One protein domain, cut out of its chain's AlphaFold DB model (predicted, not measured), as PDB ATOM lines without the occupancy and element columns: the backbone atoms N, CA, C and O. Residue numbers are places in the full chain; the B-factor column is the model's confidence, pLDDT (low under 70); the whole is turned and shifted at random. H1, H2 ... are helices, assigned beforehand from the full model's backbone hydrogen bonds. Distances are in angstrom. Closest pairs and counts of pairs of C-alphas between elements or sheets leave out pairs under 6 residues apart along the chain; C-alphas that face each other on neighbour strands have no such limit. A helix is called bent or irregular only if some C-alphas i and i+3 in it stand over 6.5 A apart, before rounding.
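What this domain is: This is residues 5 to 103 of the 103 residues of an uncharacterized protein of Desulfotomaculum arcticum DSM 17038 (UniProt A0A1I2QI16). One long straight helix, H2, makes the length of a thin rod, and two shorter helices fold back along it from its two ends, H1 along its first part and H3 along its second part. H1 and H3 lie on the same side of H2, one after the other along the rod, and stay apart from each other, with the first and last printed residues near the rod's middle. The printed part has 99 residues with three named helices in the order H1, H2, H3 and no named strand, and its class is all helix. The whole is extended, with a radius of gyration of the C-alphas of 23.3 A, and its C-alphas span 76 by 19 by 13 A.

How they stand to each other: H1, residues 5 to 26, touches H2, residues 30 to 74, and the closest C-alphas of the two, those of Leu 12 and Ile 40, are 6.2 A apart. H1 and H2 form a helical hairpin, running opposite ways at a shallow tilt of 12 degrees. H2 touches H1 with residues 33 to 47 alone. H3, residues 78 to 102, touches H2, and their closest C-alphas, those of Ile 72 and Arg 81, are 5.7 A apart. H2 and H3 form a second helical hairpin, running opposite ways at a shallow tilt of 24 degrees. H2 touches H3 with residues 51 to 72 alone. H1 and H3 are apart. In H1 and H3 every O i to N i+4 pair is within hydrogen-bond range; in H2 it is 39 of 41.

Where its parts are: H1 begins at C-alpha 5, at (12.247, -3.889, -26.456), and measures 31.6 A from first to last C-alpha. H2 begins at C-alpha 30, at (-0.717, 22.518, -20.801), and reaches C-alpha 74 at (51.324, -20.371, -26.319), 67.7 A away. H2 is neither bent nor irregular, but only just: C-alphas 30 and 33 are 6.1 A apart. H3 measures 36.2 A and ends at C-alpha 102, at (18.956, -8.839, -28.336).

The domain as a whole: The two C-alphas farthest apart are those of Tyr 26 and Glu 76, 76.3 A, while the first and last printed C-alphas, those of Lys 5 and Asn 103, are 9.5 A apart. The printed part runs from residue 5 to residue 103, the chain's last residue, and has no cut. The links from H1 to H2 and from H2 to H3 are both tight, with 3 residues in each. The mean pLDDT of the printed part is 87.9, and the model's confidence is low, under 70, at residues 27 to 30 and at residue 103.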
ATOM      1  N   LYS A   5      12.007  -5.248 -25.958       80.00
ATOM      2  CA  LYS A   5      12.247  -3.889 -26.456       80.00
ATOM      3  C   LYS A   5      11.117  -3.398 -27.356       80.00
ATOM      4  O   LYS A   5      10.601  -2.309 -27.133       80.00
ATOM      5  N   GLU A   6      10.770  -4.161 -28.389       81.12
ATOM      6  CA  GLU A   6       9.704  -3.782 -29.323       81.12
ATOM      7  C   GLU A   6       8.376  -3.612 -28.593       81.12
ATOM      8  O   GLU A   6       7.662  -2.647 -28.844       81.12
ATOM      9  N   HIS A   7       8.088  -4.491 -27.631       84.81
ATOM     10  CA  HIS A   7       6.886  -4.389 -26.812       84.81
ATOM     11  C   HIS A   7       6.856  -3.080 -26.004       84.81
ATOM     12  O   HIS A   7       5.849  -2.376 -26.014       84.81
ATOM     13  N   ILE A   8       7.970  -2.713 -25.358       84.50
ATOM     14  CA  ILE A   8       8.092  -1.445 -24.619       84.50
ATOM     15  C   ILE A   8       7.914  -0.249 -25.560       84.50
ATOM     16  O   ILE A   8       7.127   0.642 -25.260       84.50
ATOM     17  N   LEU A   9       8.584  -0.235 -26.717       86.94
ATOM     18  CA  LEU A   9       8.469   0.868 -27.679       86.94
ATOM     19  C   LEU A   9       7.040   1.025 -28.212       86.94
ATOM     20  O   LEU A   9       6.559   2.146 -28.346       86.94
ATOM     21  N   ILE A  10       6.334  -0.080 -28.456       90.81
ATOM     22  CA  ILE A  10       4.924  -0.055 -28.864       90.81
ATOM     23  C   ILE A  10       4.040   0.523 -27.759       90.81
ATOM     24  O   ILE A  10       3.157   1.329 -28.047       90.81
ATOM     25  N   LEU A  11       4.263   0.145 -26.496       90.69
ATOM     26  CA  LEU A  11       3.519   0.716 -25.371       90.69
ATOM     27  C   LEU A  11       3.766   2.222 -25.249       90.69
ATOM     28  O   LEU A  11       2.806   2.979 -25.140       90.69
ATOM     29  N   LEU A  12       5.023   2.663 -25.347       91.19
ATOM     30  CA  LEU A  12       5.385   4.083 -25.325       91.19
ATOM     31  C   LEU A  12       4.714   4.859 -26.468       91.19
ATOM     32  O   LEU A  12       4.126   5.911 -26.225       91.19
ATOM     33  N   GLN A  13       4.717   4.311 -27.688       90.38
ATOM     34  CA  GLN A  13       4.037   4.897 -28.849       90.38
ATOM     35  C   GLN A  13       2.525   5.038 -28.608       90.38
ATOM     36  O   GLN A  13       1.949   6.089 -28.884       90.38
ATOM     37  N   ARG A  14       1.880   3.995 -28.065       92.69
ATOM     38  CA  ARG A  14       0.441   3.999 -27.759       92.69
ATOM     39  C   ARG A  14       0.085   5.036 -26.700       92.69
ATOM     40  O   ARG A  14      -0.911   5.733 -26.858       92.69
ATOM     41  N   ILE A  15       0.897   5.155 -25.648       89.81
ATOM     42  CA  ILE A  15       0.703   6.175 -24.611       89.81
ATOM     43  C   ILE A  15       0.869   7.568 -25.228       89.81
ATOM     44  O   ILE A  15      -0.004   8.410 -25.052       89.81
ATOM     45  N   LYS A  16       1.930   7.798 -26.014       87.25
ATOM     46  CA  LYS A  16       2.173   9.085 -26.687       87.25
ATOM     47  C   LYS A  16       0.997   9.501 -27.573       87.25
ATOM     48  O   LYS A  16       0.580  10.655 -27.531       87.25
ATOM     49  N   GLN A  17       0.437   8.559 -28.333       89.69
ATOM     50  CA  GLN A  17      -0.729   8.810 -29.177       89.69
ATOM     51  C   GLN A  17      -1.977   9.150 -28.353       89.69
ATOM     52  O   GLN A  17      -2.652  10.127 -28.665       89.69
ATOM     53  N   ALA A  18      -2.254   8.407 -27.277       88.25
ATOM     54  CA  ALA A  18      -3.393   8.689 -26.403       88.25
ATOM     55  C   ALA A  18      -3.294  10.084 -25.760       88.25
ATOM     56  O   ALA A  18      -4.276  10.821 -25.741       88.25
ATOM     57  N   LEU A  19      -2.103  10.479 -25.294       85.31
ATOM     58  CA  LEU A  19      -1.876  11.817 -24.738       85.31
ATOM     59  C   LEU A  19      -2.112  12.914 -25.787       85.31
ATOM     60  O   LEU A  19      -2.735  13.925 -25.478       85.31
ATOM     61  N   TRP A  20      -1.665  12.705 -27.030       84.94
ATOM     62  CA  TRP A  20      -1.896  13.647 -28.129       84.94
ATOM     63  C   TRP A  20      -3.382  13.774 -28.500       84.94
ATOM     64  O   TRP A  20      -3.880  14.880 -28.707       84.94
ATOM     65  N   GLU A  21      -4.111  12.657 -28.558       87.44
ATOM     66  CA  GLU A  21      -5.553  12.654 -28.841       87.44
ATOM     67  C   GLU A  21      -6.347  13.363 -27.734       87.44
ATOM     68  O   GLU A  21      -7.256  14.141 -28.033       87.44
ATOM     69  N   MET A  22      -5.976  13.153 -26.467       83.56
ATOM     70  CA  MET A  22      -6.580  13.840 -25.323       83.56
ATOM     71  C   MET A  22      -6.293  15.344 -25.335       83.56
ATOM     72  O   MET A  22      -7.210  16.137 -25.121       83.56
ATOM     73  N   ASP A  23      -5.056  15.750 -25.620       82.31
ATOM     74  CA  ASP A  23      -4.698  17.166 -25.723       82.31
ATOM     75  C   ASP A  23      -5.506  17.866 -26.827       82.31
ATOM     76  O   ASP A  23      -6.132  18.898 -26.589       82.31
ATOM     77  N   LYS A  24      -5.626  17.233 -28.002       83.56
ATOM     78  CA  LYS A  24      -6.441  17.739 -29.115       83.56
ATOM     79  C   LYS A  24      -7.932  17.850 -28.769       83.56
ATOM     80  O   LYS A  24      -8.590  18.785 -29.221       83.56
ATOM     81  N   ALA A  25      -8.480  16.874 -28.044       84.75
ATOM     82  CA  ALA A  25      -9.912  16.800 -27.751       84.75
ATOM     83  C   ALA A  25     -10.345  17.748 -26.628       84.75
ATOM     84  O   ALA A  25     -11.452  18.285 -26.672       84.75
ATOM     85  N   TYR A  26      -9.490  17.939 -25.621       80.62
ATOM     86  CA  TYR A  26      -9.860  18.640 -24.394       80.62
ATOM     87  C   TYR A  26      -9.120  19.965 -24.201       80.62
ATOM     88  O   TYR A  26      -9.593  20.777 -23.417       80.62
ATOM     89  N   GLY A  27      -8.000  20.216 -24.890       69.19
ATOM     90  CA  GLY A  27      -7.258  21.486 -24.847       69.19
ATOM     91  C   GLY A  27      -6.766  21.911 -23.456       69.19
ATOM     92  O   GLY A  27      -6.488  23.090 -23.245       69.19
ATOM     93  N   LEU A  28      -6.725  20.988 -22.485       58.88
ATOM     94  CA  LEU A  28      -6.814  21.327 -21.058       58.88
ATOM     95  C   LEU A  28      -5.628  20.909 -20.176       58.88
ATOM     96  O   LEU A  28      -5.736  21.095 -18.967       58.88
ATOM     97  N   ALA A  29      -4.503  20.389 -20.688       58.91
ATOM     98  CA  ALA A  29      -3.407  19.989 -19.778       58.91
ATOM     99  C   ALA A  29      -1.995  20.520 -20.054       58.91
ATOM    100  O   ALA A  29      -1.045  20.007 -19.457       58.91
ATOM    101  N   GLY A  30      -1.871  21.604 -20.832       65.94
ATOM    102  CA  GLY A  30      -0.717  22.518 -20.801       65.94
ATOM    103  C   GLY A  30       0.659  21.842 -20.648       65.94
ATOM    104  O   GLY A  30       0.982  20.888 -21.355       65.94
ATOM    105  N   ASP A  31       1.463  22.309 -19.687       71.50
ATOM    106  CA  ASP A  31       2.832  21.826 -19.426       71.50
ATOM    107  C   ASP A  31       2.912  20.368 -18.926       71.50
ATOM    108  O   ASP A  31       3.963  19.725 -19.026       71.50
ATOM    109  N   TYR A  32       1.811  19.812 -18.409       74.06
ATOM    110  CA  TYR A  32       1.782  18.465 -17.834       74.06
ATOM    111  C   TYR A  32       1.827  17.387 -18.927       74.06
ATOM    112  O   TYR A  32       2.573  16.412 -18.810       74.06
ATOM    113  N   PHE A  33       1.102  17.587 -20.038       78.06
ATOM    114  CA  PHE A  33       1.205  16.705 -21.209       78.06
ATOM    115  C   PHE A  33       2.582  16.788 -21.867       78.06
ATOM    116  O   PHE A  33       3.152  15.747 -22.200       78.06
ATOM    117  N   ASN A  34       3.148  17.993 -21.988       77.69
ATOM    118  CA  ASN A  34       4.506  18.181 -22.505       77.69
ATOM    119  C   ASN A  34       5.539  17.428 -21.654       77.69
ATOM    120  O   ASN A  34       6.393  16.728 -22.198       77.69
ATOM    121  N   SER A  35       5.414  17.492 -20.325       84.81
ATOM    122  CA  SER A  35       6.288  16.760 -19.399       84.81
ATOM    123  C   SER A  35       6.160  15.241 -19.564       84.81
ATOM    124  O   SER A  35       7.164  14.540 -19.640       84.81
ATOM    125  N   MET A  36       4.939  14.711 -19.704       85.19
ATOM    126  CA  MET A  36       4.739  13.274 -19.936       85.19
ATOM    127  C   MET A  36       5.293  12.811 -21.289       85.19
ATOM    128  O   MET A  36       5.890  11.738 -21.368       85.19
ATOM    129  N   GLN A  37       5.135  13.604 -22.353       82.50
ATOM    130  CA  GLN A  37       5.737  13.291 -23.653       82.50
ATOM    131  C   GLN A  37       7.270  13.302 -23.584       82.50
ATOM    132  O   GLN A  37       7.904  12.407 -24.141       82.50
ATOM    133  N   TYR A  38       7.854  14.258 -22.856       88.38
ATOM    134  CA  TYR A  38       9.294  14.317 -22.607       88.38
ATOM    135  C   TYR A  38       9.812  13.073 -21.871       88.38
ATOM    136  O   TYR A  38      10.822  12.492 -22.276       88.38
ATOM    137  N   GLU A  39       9.113  12.615 -20.830       90.81
ATOM    138  CA  GLU A  39       9.474  11.382 -20.120       90.81
ATOM    139  C   GLU A  39       9.387  10.154 -21.038       90.81
ATOM    140  O   GLU A  39      10.296   9.324 -21.062       90.81
ATOM    141  N   ILE A  40       8.341  10.058 -21.866       90.56
ATOM    142  CA  ILE A  40       8.196   8.972 -22.849       90.56
ATOM    143  C   ILE A  40       9.371   8.953 -23.835       90.56
ATOM    144  O   ILE A  40       9.949   7.888 -24.088       90.56
ATOM    145  N   ASP A  41       9.752  10.114 -24.364       88.69
ATOM    146  CA  ASP A  41      10.873  10.240 -25.298       88.69
ATOM    147  C   ASP A  41      12.211   9.920 -24.612       88.69
ATOM    148  O   ASP A  41      13.056   9.222 -25.181       88.69
ATOM    149  N   THR A  42      12.376  10.322 -23.351       93.31
ATOM    150  CA  THR A  42      13.541   9.980 -22.523       93.31
ATOM    151  C   THR A  42      13.662   8.468 -22.325       93.31
ATOM    152  O   THR A  42      14.744   7.901 -22.508       93.31
ATOM    153  N   ILE A  43      12.561   7.774 -22.021       91.50
ATOM    154  CA  ILE A  43      12.553   6.309 -21.897       91.50
ATOM    155  C   ILE A  43      12.928   5.657 -23.236       91.50
ATOM    156  O   ILE A  43      13.741   4.729 -23.260       91.50
ATOM    157  N   ALA A  44      12.398   6.151 -24.359       88.75
ATOM    158  CA  ALA A  44      12.732   5.627 -25.683       88.75
ATOM    159  C   ALA A  44      14.233   5.783 -26.012       88.75
ATOM    160  O   ALA A  44      14.866   4.835 -26.492       88.75
ATOM    161  N   ILE A  45      14.826   6.939 -25.692       91.50
ATOM    162  CA  ILE A  45      16.268   7.199 -25.843       91.50
ATOM    163  C   ILE A  45      17.090   6.264 -24.951       91.50
ATOM    164  O   ILE A  45      18.043   5.638 -25.419       91.50
ATOM    165  N   ASN A  46      16.705   6.108 -23.684       89.62
ATOM    166  CA  ASN A  46      17.393   5.220 -22.746       89.62
ATOM    167  C   ASN A  46      17.368   3.761 -23.216       89.62
ATOM    168  O   ASN A  46      18.387   3.071 -23.148       89.62
ATOM    169  N   MET A  47      16.249   3.306 -23.785       87.31
ATOM    170  CA  MET A  47      16.141   1.978 -24.395       87.31
ATOM    171  C   MET A  47      17.074   1.811 -25.602       87.31
ATOM    172  O   MET A  47      17.704   0.761 -25.757       87.31
ATOM    173  N   ALA A  48      17.207   2.832 -26.453       84.94
ATOM    174  CA  ALA A  48      18.152   2.806 -27.570       84.94
ATOM    175  C   ALA A  48      19.613   2.760 -27.084       84.94
ATOM    176  O   ALA A  48      20.417   1.970 -27.593       84.94
ATOM    177  N   ASN A  49      19.945   3.546 -26.057       89.12
ATOM    178  CA  ASN A  49      21.272   3.572 -25.447       89.12
ATOM    179  C   ASN A  49      21.633   2.235 -24.795       89.12
ATOM    180  O   ASN A  49      22.738   1.738 -25.009       89.12
ATOM    181  N   LEU A  50      20.701   1.601 -24.078       87.06
ATOM    182  CA  LEU A  50      20.914   0.283 -23.475       87.06
ATOM    183  C   LEU A  50      21.330  -0.762 -24.522       87.06
ATOM    184  O   LEU A  50      22.225  -1.573 -24.278       87.06
ATOM    185  N   ILE A  51      20.732  -0.724 -25.714       83.81
ATOM    186  CA  ILE A  51      21.083  -1.636 -26.811       83.81
ATOM    187  C   ILE A  51      22.480  -1.344 -27.336       83.81
ATOM    188  O   ILE A  51      23.246  -2.276 -27.585       83.81
ATOM    189  N   LYS A  52      22.821  -0.064 -27.503       87.56
ATOM    190  CA  LYS A  52      24.163   0.345 -27.917       87.56
ATOM    191  C   LYS A  52      25.210  -0.156 -26.918       87.56
ATOM    192  O   LYS A  52      26.154  -0.821 -27.337       87.56
ATOM    193  N   PHE A  53      25.003   0.069 -25.621       88.69
ATOM    194  CA  PHE A  53      25.891  -0.438 -24.572       88.69
ATOM    195  C   PHE A  53      25.974  -1.967 -24.571       88.69
ATOM    196  O   PHE A  53      27.070  -2.520 -24.543       88.69
ATOM    197  N   SER A  54      24.843  -2.665 -24.703       87.06
ATOM    198  CA  SER A  54      24.821  -4.133 -24.785       87.06
ATOM    199  C   SER A  54      25.654  -4.652 -25.963       87.06
ATOM    200  O   SER A  54      26.426  -5.597 -25.807       87.06
ATOM    201  N   LYS A  55      25.546  -4.012 -27.135       87.94
ATOM    202  CA  LYS A  55      26.347  -4.357 -28.320       87.94
ATOM    203  C   LYS A  55      27.838  -4.109 -28.093       87.94
ATOM    204  O   LYS A  55      28.639  -4.981 -28.417       87.94
ATOM    205  N   MET A  56      28.200  -2.967 -27.505       90.94
ATOM    206  CA  MET A  56      29.594  -2.640 -27.185       90.94
ATOM    207  C   MET A  56      30.205  -3.660 -26.219       90.94
ATOM    208  O   MET A  56      31.299  -4.155 -26.467       90.94
ATOM    209  N   HIS A  57      29.489  -4.044 -25.158       89.25
ATOM    210  CA  HIS A  57      29.979  -5.052 -24.215       89.25
ATOM    211  C   HIS A  57      30.147  -6.432 -24.857       89.25
ATOM    212  O   HIS A  57      31.126  -7.116 -24.573       89.25
ATOM    213  N   ILE A  58      29.245  -6.832 -25.760       90.62
ATOM    214  CA  ILE A  58      29.406  -8.073 -26.534       90.62
ATOM    215  C   ILE A  58      30.669  -8.026 -27.397       90.62
ATOM    216  O   ILE A  58      31.384  -9.020 -27.484       90.62
ATOM    217  N   GLU A  59      30.964  -6.891 -28.027       91.88
ATOM    218  CA  GLU A  59      32.193  -6.722 -28.803       91.88
ATOM    219  C   GLU A  59      33.443  -6.813 -27.915       91.88
ATOM    220  O   GLU A  59      34.387  -7.523 -28.258       91.88
ATOM    221  N   SER A  60      33.438  -6.162 -26.749       92.38
ATOM    222  CA  SER A  60      34.523  -6.277 -25.768       92.38
ATOM    223  C   SER A  60      34.733  -7.720 -25.301       92.38
ATOM    224  O   SER A  60      35.874  -8.166 -25.208       92.38
ATOM    225  N   LEU A  61      33.655  -8.472 -25.055       93.62
ATOM    226  CA  LEU A  61      33.734  -9.886 -24.677       93.62
ATOM    227  C   LEU A  61      34.318 -10.752 -25.797       93.62
ATOM    228  O   LEU A  61      35.135 -11.624 -25.522       93.62
ATOM    229  N   LYS A  62      33.952 -10.496 -27.060       93.94
ATOM    230  CA  LYS A  62      34.555 -11.191 -28.209       93.94
ATOM    231  C   LYS A  62      36.060 -10.944 -28.289       93.94
ATOM    232  O   LYS A  62      36.813 -11.900 -28.403       93.94
ATOM    233  N   LYS A  63      36.497  -9.690 -28.125       95.38
ATOM    234  CA  LYS A  63      37.930  -9.347 -28.084       95.38
ATOM    235  C   LYS A  63      38.661 -10.077 -26.958       95.38
ATOM    236  O   LYS A  63      39.773 -10.547 -27.163       95.38
ATOM    237  N   LEU A  64      38.040 -10.198 -25.783       94.25
ATOM    238  CA  LEU A  64      38.612 -10.966 -24.676       94.25
ATOM    239  C   LEU A  64      38.745 -12.457 -25.022       94.25
ATOM    240  O   LEU A  64      39.782 -13.046 -24.742       94.25
ATOM    241  N   ILE A  65      37.733 -13.057 -25.655       95.00
ATOM    242  CA  ILE A  65      37.805 -14.447 -26.130       95.00
ATOM    243  C   ILE A  65      38.940 -14.622 -27.140       95.00
ATOM    244  O   ILE A  65      39.692 -15.586 -27.036       95.00
ATOM    245  N   ASP A  66      39.099 -13.695 -28.083       95.19
ATOM    246  CA  ASP A  66      40.178 -13.761 -29.072       95.19
ATOM    247  C   ASP A  66      41.561 -13.697 -28.400       95.19
ATOM    248  O   ASP A  66      42.448 -14.475 -28.741       95.19
ATOM    249  N   LEU A  67      41.729 -12.850 -27.377       95.19
ATOM    250  CA  LEU A  67      42.952 -12.819 -26.565       95.19
ATOM    251  C   LEU A  67      43.199 -14.143 -25.824       95.19
ATOM    252  O   LEU A  67      44.335 -14.608 -25.775       95.19
ATOM    253  N   LEU A  68      42.151 -14.771 -25.280       93.69
ATOM    254  CA  LEU A  68      42.265 -16.082 -24.634       93.69
ATOM    255  C   LEU A  68      42.669 -17.177 -25.631       93.69
ATOM    256  O   LEU A  68      43.485 -18.028 -25.293       93.69
ATOM    257  N   LYS A  69      42.153 -17.141 -26.866       94.44
ATOM    258  CA  LYS A  69      42.555 -18.078 -27.928       94.44
ATOM    259  C   LYS A  69      44.032 -17.934 -28.281       94.44
ATOM    260  O   LYS A  69      44.728 -18.938 -28.352       94.44
ATOM    261  N   ILE A  70      44.516 -16.699 -28.422       95.62
ATOM    262  CA  ILE A  70      45.941 -16.425 -28.663       95.62
ATOM    263  C   ILE A  70      46.794 -16.959 -27.505       95.62
ATOM    264  O   ILE A  70      47.842 -17.557 -27.728       95.62
ATOM    265  N   HIS A  71      46.344 -16.781 -26.261       92.56
ATOM    266  CA  HIS A  71      47.062 -17.298 -25.099       92.56
ATOM    267  C   HIS A  71      47.152 -18.834 -25.099       92.56
ATOM    268  O   HIS A  71      48.220 -19.379 -24.836       92.56
ATOM    269  N   ILE A  72      46.074 -19.534 -25.472       94.44
ATOM    270  CA  ILE A  72      46.045 -21.002 -25.594       94.44
ATOM    271  C   ILE A  72      47.101 -21.531 -26.570       94.44
ATOM    272  O   ILE A  72      47.676 -22.589 -26.318       94.44
ATOM    273  N   GLU A  73      47.366 -20.817 -27.668       93.19
ATOM    274  CA  GLU A  73      48.379 -21.211 -28.660       93.19
ATOM    275  C   GLU A  73      49.795 -21.255 -28.067       93.19
ATOM    276  O   GLU A  73      50.651 -21.984 -28.568       93.19
ATOM    277  N   GLN A  74      50.032 -20.495 -26.996       93.94
ATOM    278  CA  GLN A  74      51.324 -20.371 -26.319       93.94
ATOM    279  C   GLN A  74      51.373 -21.127 -24.982       93.94
ATOM    280  O   GLN A  74      52.437 -21.215 -24.377       93.94
ATOM    281  N   GLU A  75      50.246 -21.663 -24.506       94.56
ATOM    282  CA  GLU A  75      50.158 -22.335 -23.208       94.56
ATOM    283  C   GLU A  75      50.757 -23.741 -23.282       94.56
ATOM    284  O   GLU A  75      50.225 -24.617 -23.967       94.56
ATOM    285  N   GLU A  76      51.852 -23.978 -22.562       94.88
ATOM    286  CA  GLU A  76      52.570 -25.258 -22.537       94.88
ATOM    287  C   GLU A  76      51.892 -26.297 -21.634       94.88
ATOM    288  O   GLU A  76      51.984 -27.500 -21.890       94.88
ATOM    289  N   ASN A  77      51.176 -25.857 -20.596       97.38
ATOM    290  CA  ASN A  77      50.495 -26.743 -19.667       97.38
ATOM    291  C   ASN A  77      49.188 -27.274 -20.271       97.38
ATOM    292  O   ASN A  77      48.209 -26.547 -20.440       97.38
ATOM    293  N   GLN A  78      49.152 -28.580 -20.537       95.06
ATOM    294  CA  GLN A  78      47.995 -29.237 -21.145       95.06
ATOM    295  C   GLN A  78      46.698 -29.070 -20.334       95.06
ATOM    296  O   GLN A  78      45.649 -28.844 -20.930       95.06
ATOM    297  N   VAL A  79      46.760 -29.139 -19.000       95.94
ATOM    298  CA  VAL A  79      45.570 -29.006 -18.141       95.94
ATOM    299  C   VAL A  79      44.993 -27.595 -18.256       95.94
ATOM    300  O   VAL A  79      43.804 -27.432 -18.511       95.94
ATOM    301  N   ILE A  80      45.851 -26.573 -18.166       92.19
ATOM    302  CA  ILE A  80      45.440 -25.167 -18.315       92.19
ATOM    303  C   ILE A  80      44.866 -24.929 -19.716       92.19
ATOM    304  O   ILE A  80      43.827 -24.288 -19.870       92.19
ATOM    305  N   ARG A  81      45.504 -25.489 -20.748       96.00
ATOM    306  CA  ARG A  81      45.042 -25.390 -22.134       96.00
ATOM    307  C   ARG A  81      43.641 -25.983 -22.320       96.00
ATOM    308  O   ARG A  81      42.812 -25.393 -23.015       96.00
ATOM    309  N   GLU A  82      43.372 -27.148 -21.740       95.25
ATOM    310  CA  GLU A  82      42.057 -27.799 -21.800       95.25
ATOM    311  C   GLU A  82      40.989 -26.981 -21.059       95.25
ATOM    312  O   GLU A  82      39.916 -26.726 -21.617       95.25
ATOM    313  N   ASP A  83      41.301 -26.479 -19.863       95.00
ATOM    314  CA  ASP A  83      40.394 -25.635 -19.079       95.00
ATOM    315  C   ASP A  83      40.038 -24.332 -19.809       95.00
ATOM    316  O   ASP A  83      38.863 -23.958 -19.896       95.00
ATOM    317  N   LEU A  84      41.028 -23.659 -20.403       94.12
ATOM    318  CA  LEU A  84      40.808 -22.442 -21.184       94.12
ATOM    319  C   LEU A  84      39.960 -22.709 -22.435       94.12
ATOM    320  O   LEU A  84      39.063 -21.924 -22.745       94.12
ATOM    321  N   ASN A  85      40.179 -23.829 -23.130       95.38
ATOM    322  CA  ASN A  85      39.344 -24.217 -24.271       95.38
ATOM    323  C   ASN A  85      37.887 -24.465 -23.853       95.38
ATOM    324  O   ASN A  85      36.956 -24.025 -24.534       95.38
ATOM    325  N   ASN A  86      37.666 -25.133 -22.718       95.81
ATOM    326  CA  ASN A  86      36.327 -25.366 -22.176       95.81
ATOM    327  C   ASN A  86      35.625 -24.055 -21.796       95.81
ATOM    328  O   ASN A  86      34.440 -23.866 -22.107       95.81
ATOM    329  N   LEU A  87      36.361 -23.126 -21.180       94.50
ATOM    330  CA  LEU A  87      35.871 -21.790 -20.855       94.50
ATOM    331  C   LEU A  87      35.466 -21.025 -22.121       94.50
ATOM    332  O   LEU A  87      34.337 -20.542 -22.201       94.50
ATOM    333  N   ILE A  88      36.339 -20.960 -23.130       95.69
ATOM    334  CA  ILE A  88      36.065 -20.274 -24.402       95.69
ATOM    335  C   ILE A  88      34.817 -20.844 -25.073       95.69
ATOM    336  O   ILE A  88      33.906 -20.088 -25.410       95.69
ATOM    337  N   ASN A  89      34.720 -22.170 -25.189       95.12
ATOM    338  CA  ASN A  89      33.560 -22.832 -25.786       95.12
ATOM    339  C   ASN A  89      32.250 -22.486 -25.062       95.12
ATOM    340  O   ASN A  89      31.194 -22.351 -25.690       95.12
ATOM    341  N   THR A  90      32.299 -22.354 -23.737       95.31
ATOM    342  CA  THR A  90      31.142 -21.958 -22.925       95.31
ATOM    343  C   THR A  90      30.773 -20.499 -23.184       95.31
ATOM    344  O   THR A  90      29.621 -20.206 -23.516       95.31
ATOM    345  N   LEU A  91      31.754 -19.596 -23.131       93.56
ATOM    346  CA  LEU A  91      31.556 -18.165 -23.359       93.56
ATOM    347  C   LEU A  91      31.009 -17.874 -24.764       93.56
ATOM    348  O   LEU A  91      30.091 -17.068 -24.917       93.56
ATOM    349  N   GLU A  92      31.505 -18.555 -25.797       94.25
ATOM    350  CA  GLU A  92      31.015 -18.392 -27.169       94.25
ATOM    351  C   GLU A  92      29.543 -18.794 -27.307       94.25
ATOM    352  O   GLU A  92      28.742 -18.049 -27.887       94.25
ATOM    353  N   LYS A  93      29.150 -19.933 -26.723       94.00
ATOM    354  CA  LYS A  93      27.747 -20.385 -26.708       94.00
ATOM    355  C   LYS A  93      26.849 -19.388 -25.979       94.00
ATOM    356  O   LYS A  93      25.756 -19.072 -26.460       94.00
ATOM    357  N   GLU A  94      27.299 -18.873 -24.838       91.06
ATOM    358  CA  GLU A  94      26.558 -17.868 -24.078       91.06
ATOM    359  C   GLU A  94      26.388 -16.563 -24.859       91.06
ATOM    360  O   GLU A  94      25.269 -16.051 -24.946       91.06
ATOM    361  N   ILE A  95      27.450 -16.055 -25.492       91.25
ATOM    362  CA  ILE A  95      27.398 -14.839 -26.314       91.25
ATOM    363  C   ILE A  95      26.424 -15.008 -27.480       91.25
ATOM    364  O   ILE A  95      25.582 -14.133 -27.698       91.25
ATOM    365  N   VAL A  96      26.475 -16.132 -28.202       90.31
ATOM    366  CA  VAL A  96      25.533 -16.420 -29.298       90.31
ATOM    367  C   VAL A  96      24.089 -16.378 -28.797       90.31
ATOM    368  O   VAL A  96      23.228 -15.753 -29.421       90.31
ATOM    369  N   ASN A  97      23.816 -16.984 -27.641       87.94
ATOM    370  CA  ASN A  97      22.487 -16.972 -27.039       87.94
ATOM    371  C   ASN A  97      22.048 -15.567 -26.600       87.94
ATOM    372  O   ASN A  97      20.878 -15.219 -26.759       87.94
ATOM    373  N   LYS A  98      22.955 -14.737 -26.071       83.31
ATOM    374  CA  LYS A  98      22.652 -13.348 -25.686       83.31
ATOM    375  C   LYS A  98      22.365 -12.471 -26.907       83.31
ATOM    376  O   LYS A  98      21.399 -11.717 -26.875       83.31
ATOM    377  N   ILE A  99      23.122 -12.622 -27.996       84.88
ATOM    378  CA  ILE A  99      22.875 -11.916 -29.266       84.88
ATOM    379  C   ILE A  99      21.489 -12.268 -29.818       84.88
ATOM    380  O   ILE A  99      20.738 -11.370 -30.184       84.88
ATOM    381  N   LYS A 100      21.112 -13.555 -29.816       83.00
ATOM    382  CA  LYS A 100      19.774 -14.001 -30.252       83.00
ATOM    383  C   LYS A 100      18.623 -13.416 -29.431       83.00
ATOM    384  O   LYS A 100      17.515 -13.364 -29.934       83.00
ATOM    385  N   LYS A 101      18.859 -13.039 -28.170       73.81
ATOM    386  CA  LYS A 101      17.851 -12.388 -27.313       73.81
ATOM    387  C   LYS A 101      17.806 -10.867 -27.491       73.81
ATOM    388  O   LYS A 101      16.850 -10.242 -27.043       73.81
ATOM    389  N   LEU A 102      18.858 -10.276 -28.061       73.00
ATOM    390  CA  LEU A 102      18.956  -8.839 -28.336       73.00
ATOM    391  C   LEU A 102      18.393  -8.453 -29.710       73.00
ATOM    392  O   LEU A 102      17.954  -7.312 -29.864       73.00
ATOM    393  N   ASN A 103      18.461  -9.369 -30.681       60.00
ATOM    394  CA  ASN A 103      17.865  -9.245 -32.014       60.00
ATOM    395  C   ASN A 103      16.444  -9.808 -32.027       60.00
ATOM    396  O   ASN A 103      15.636  -9.267 -32.806       60.00
TER     397      ASN A 103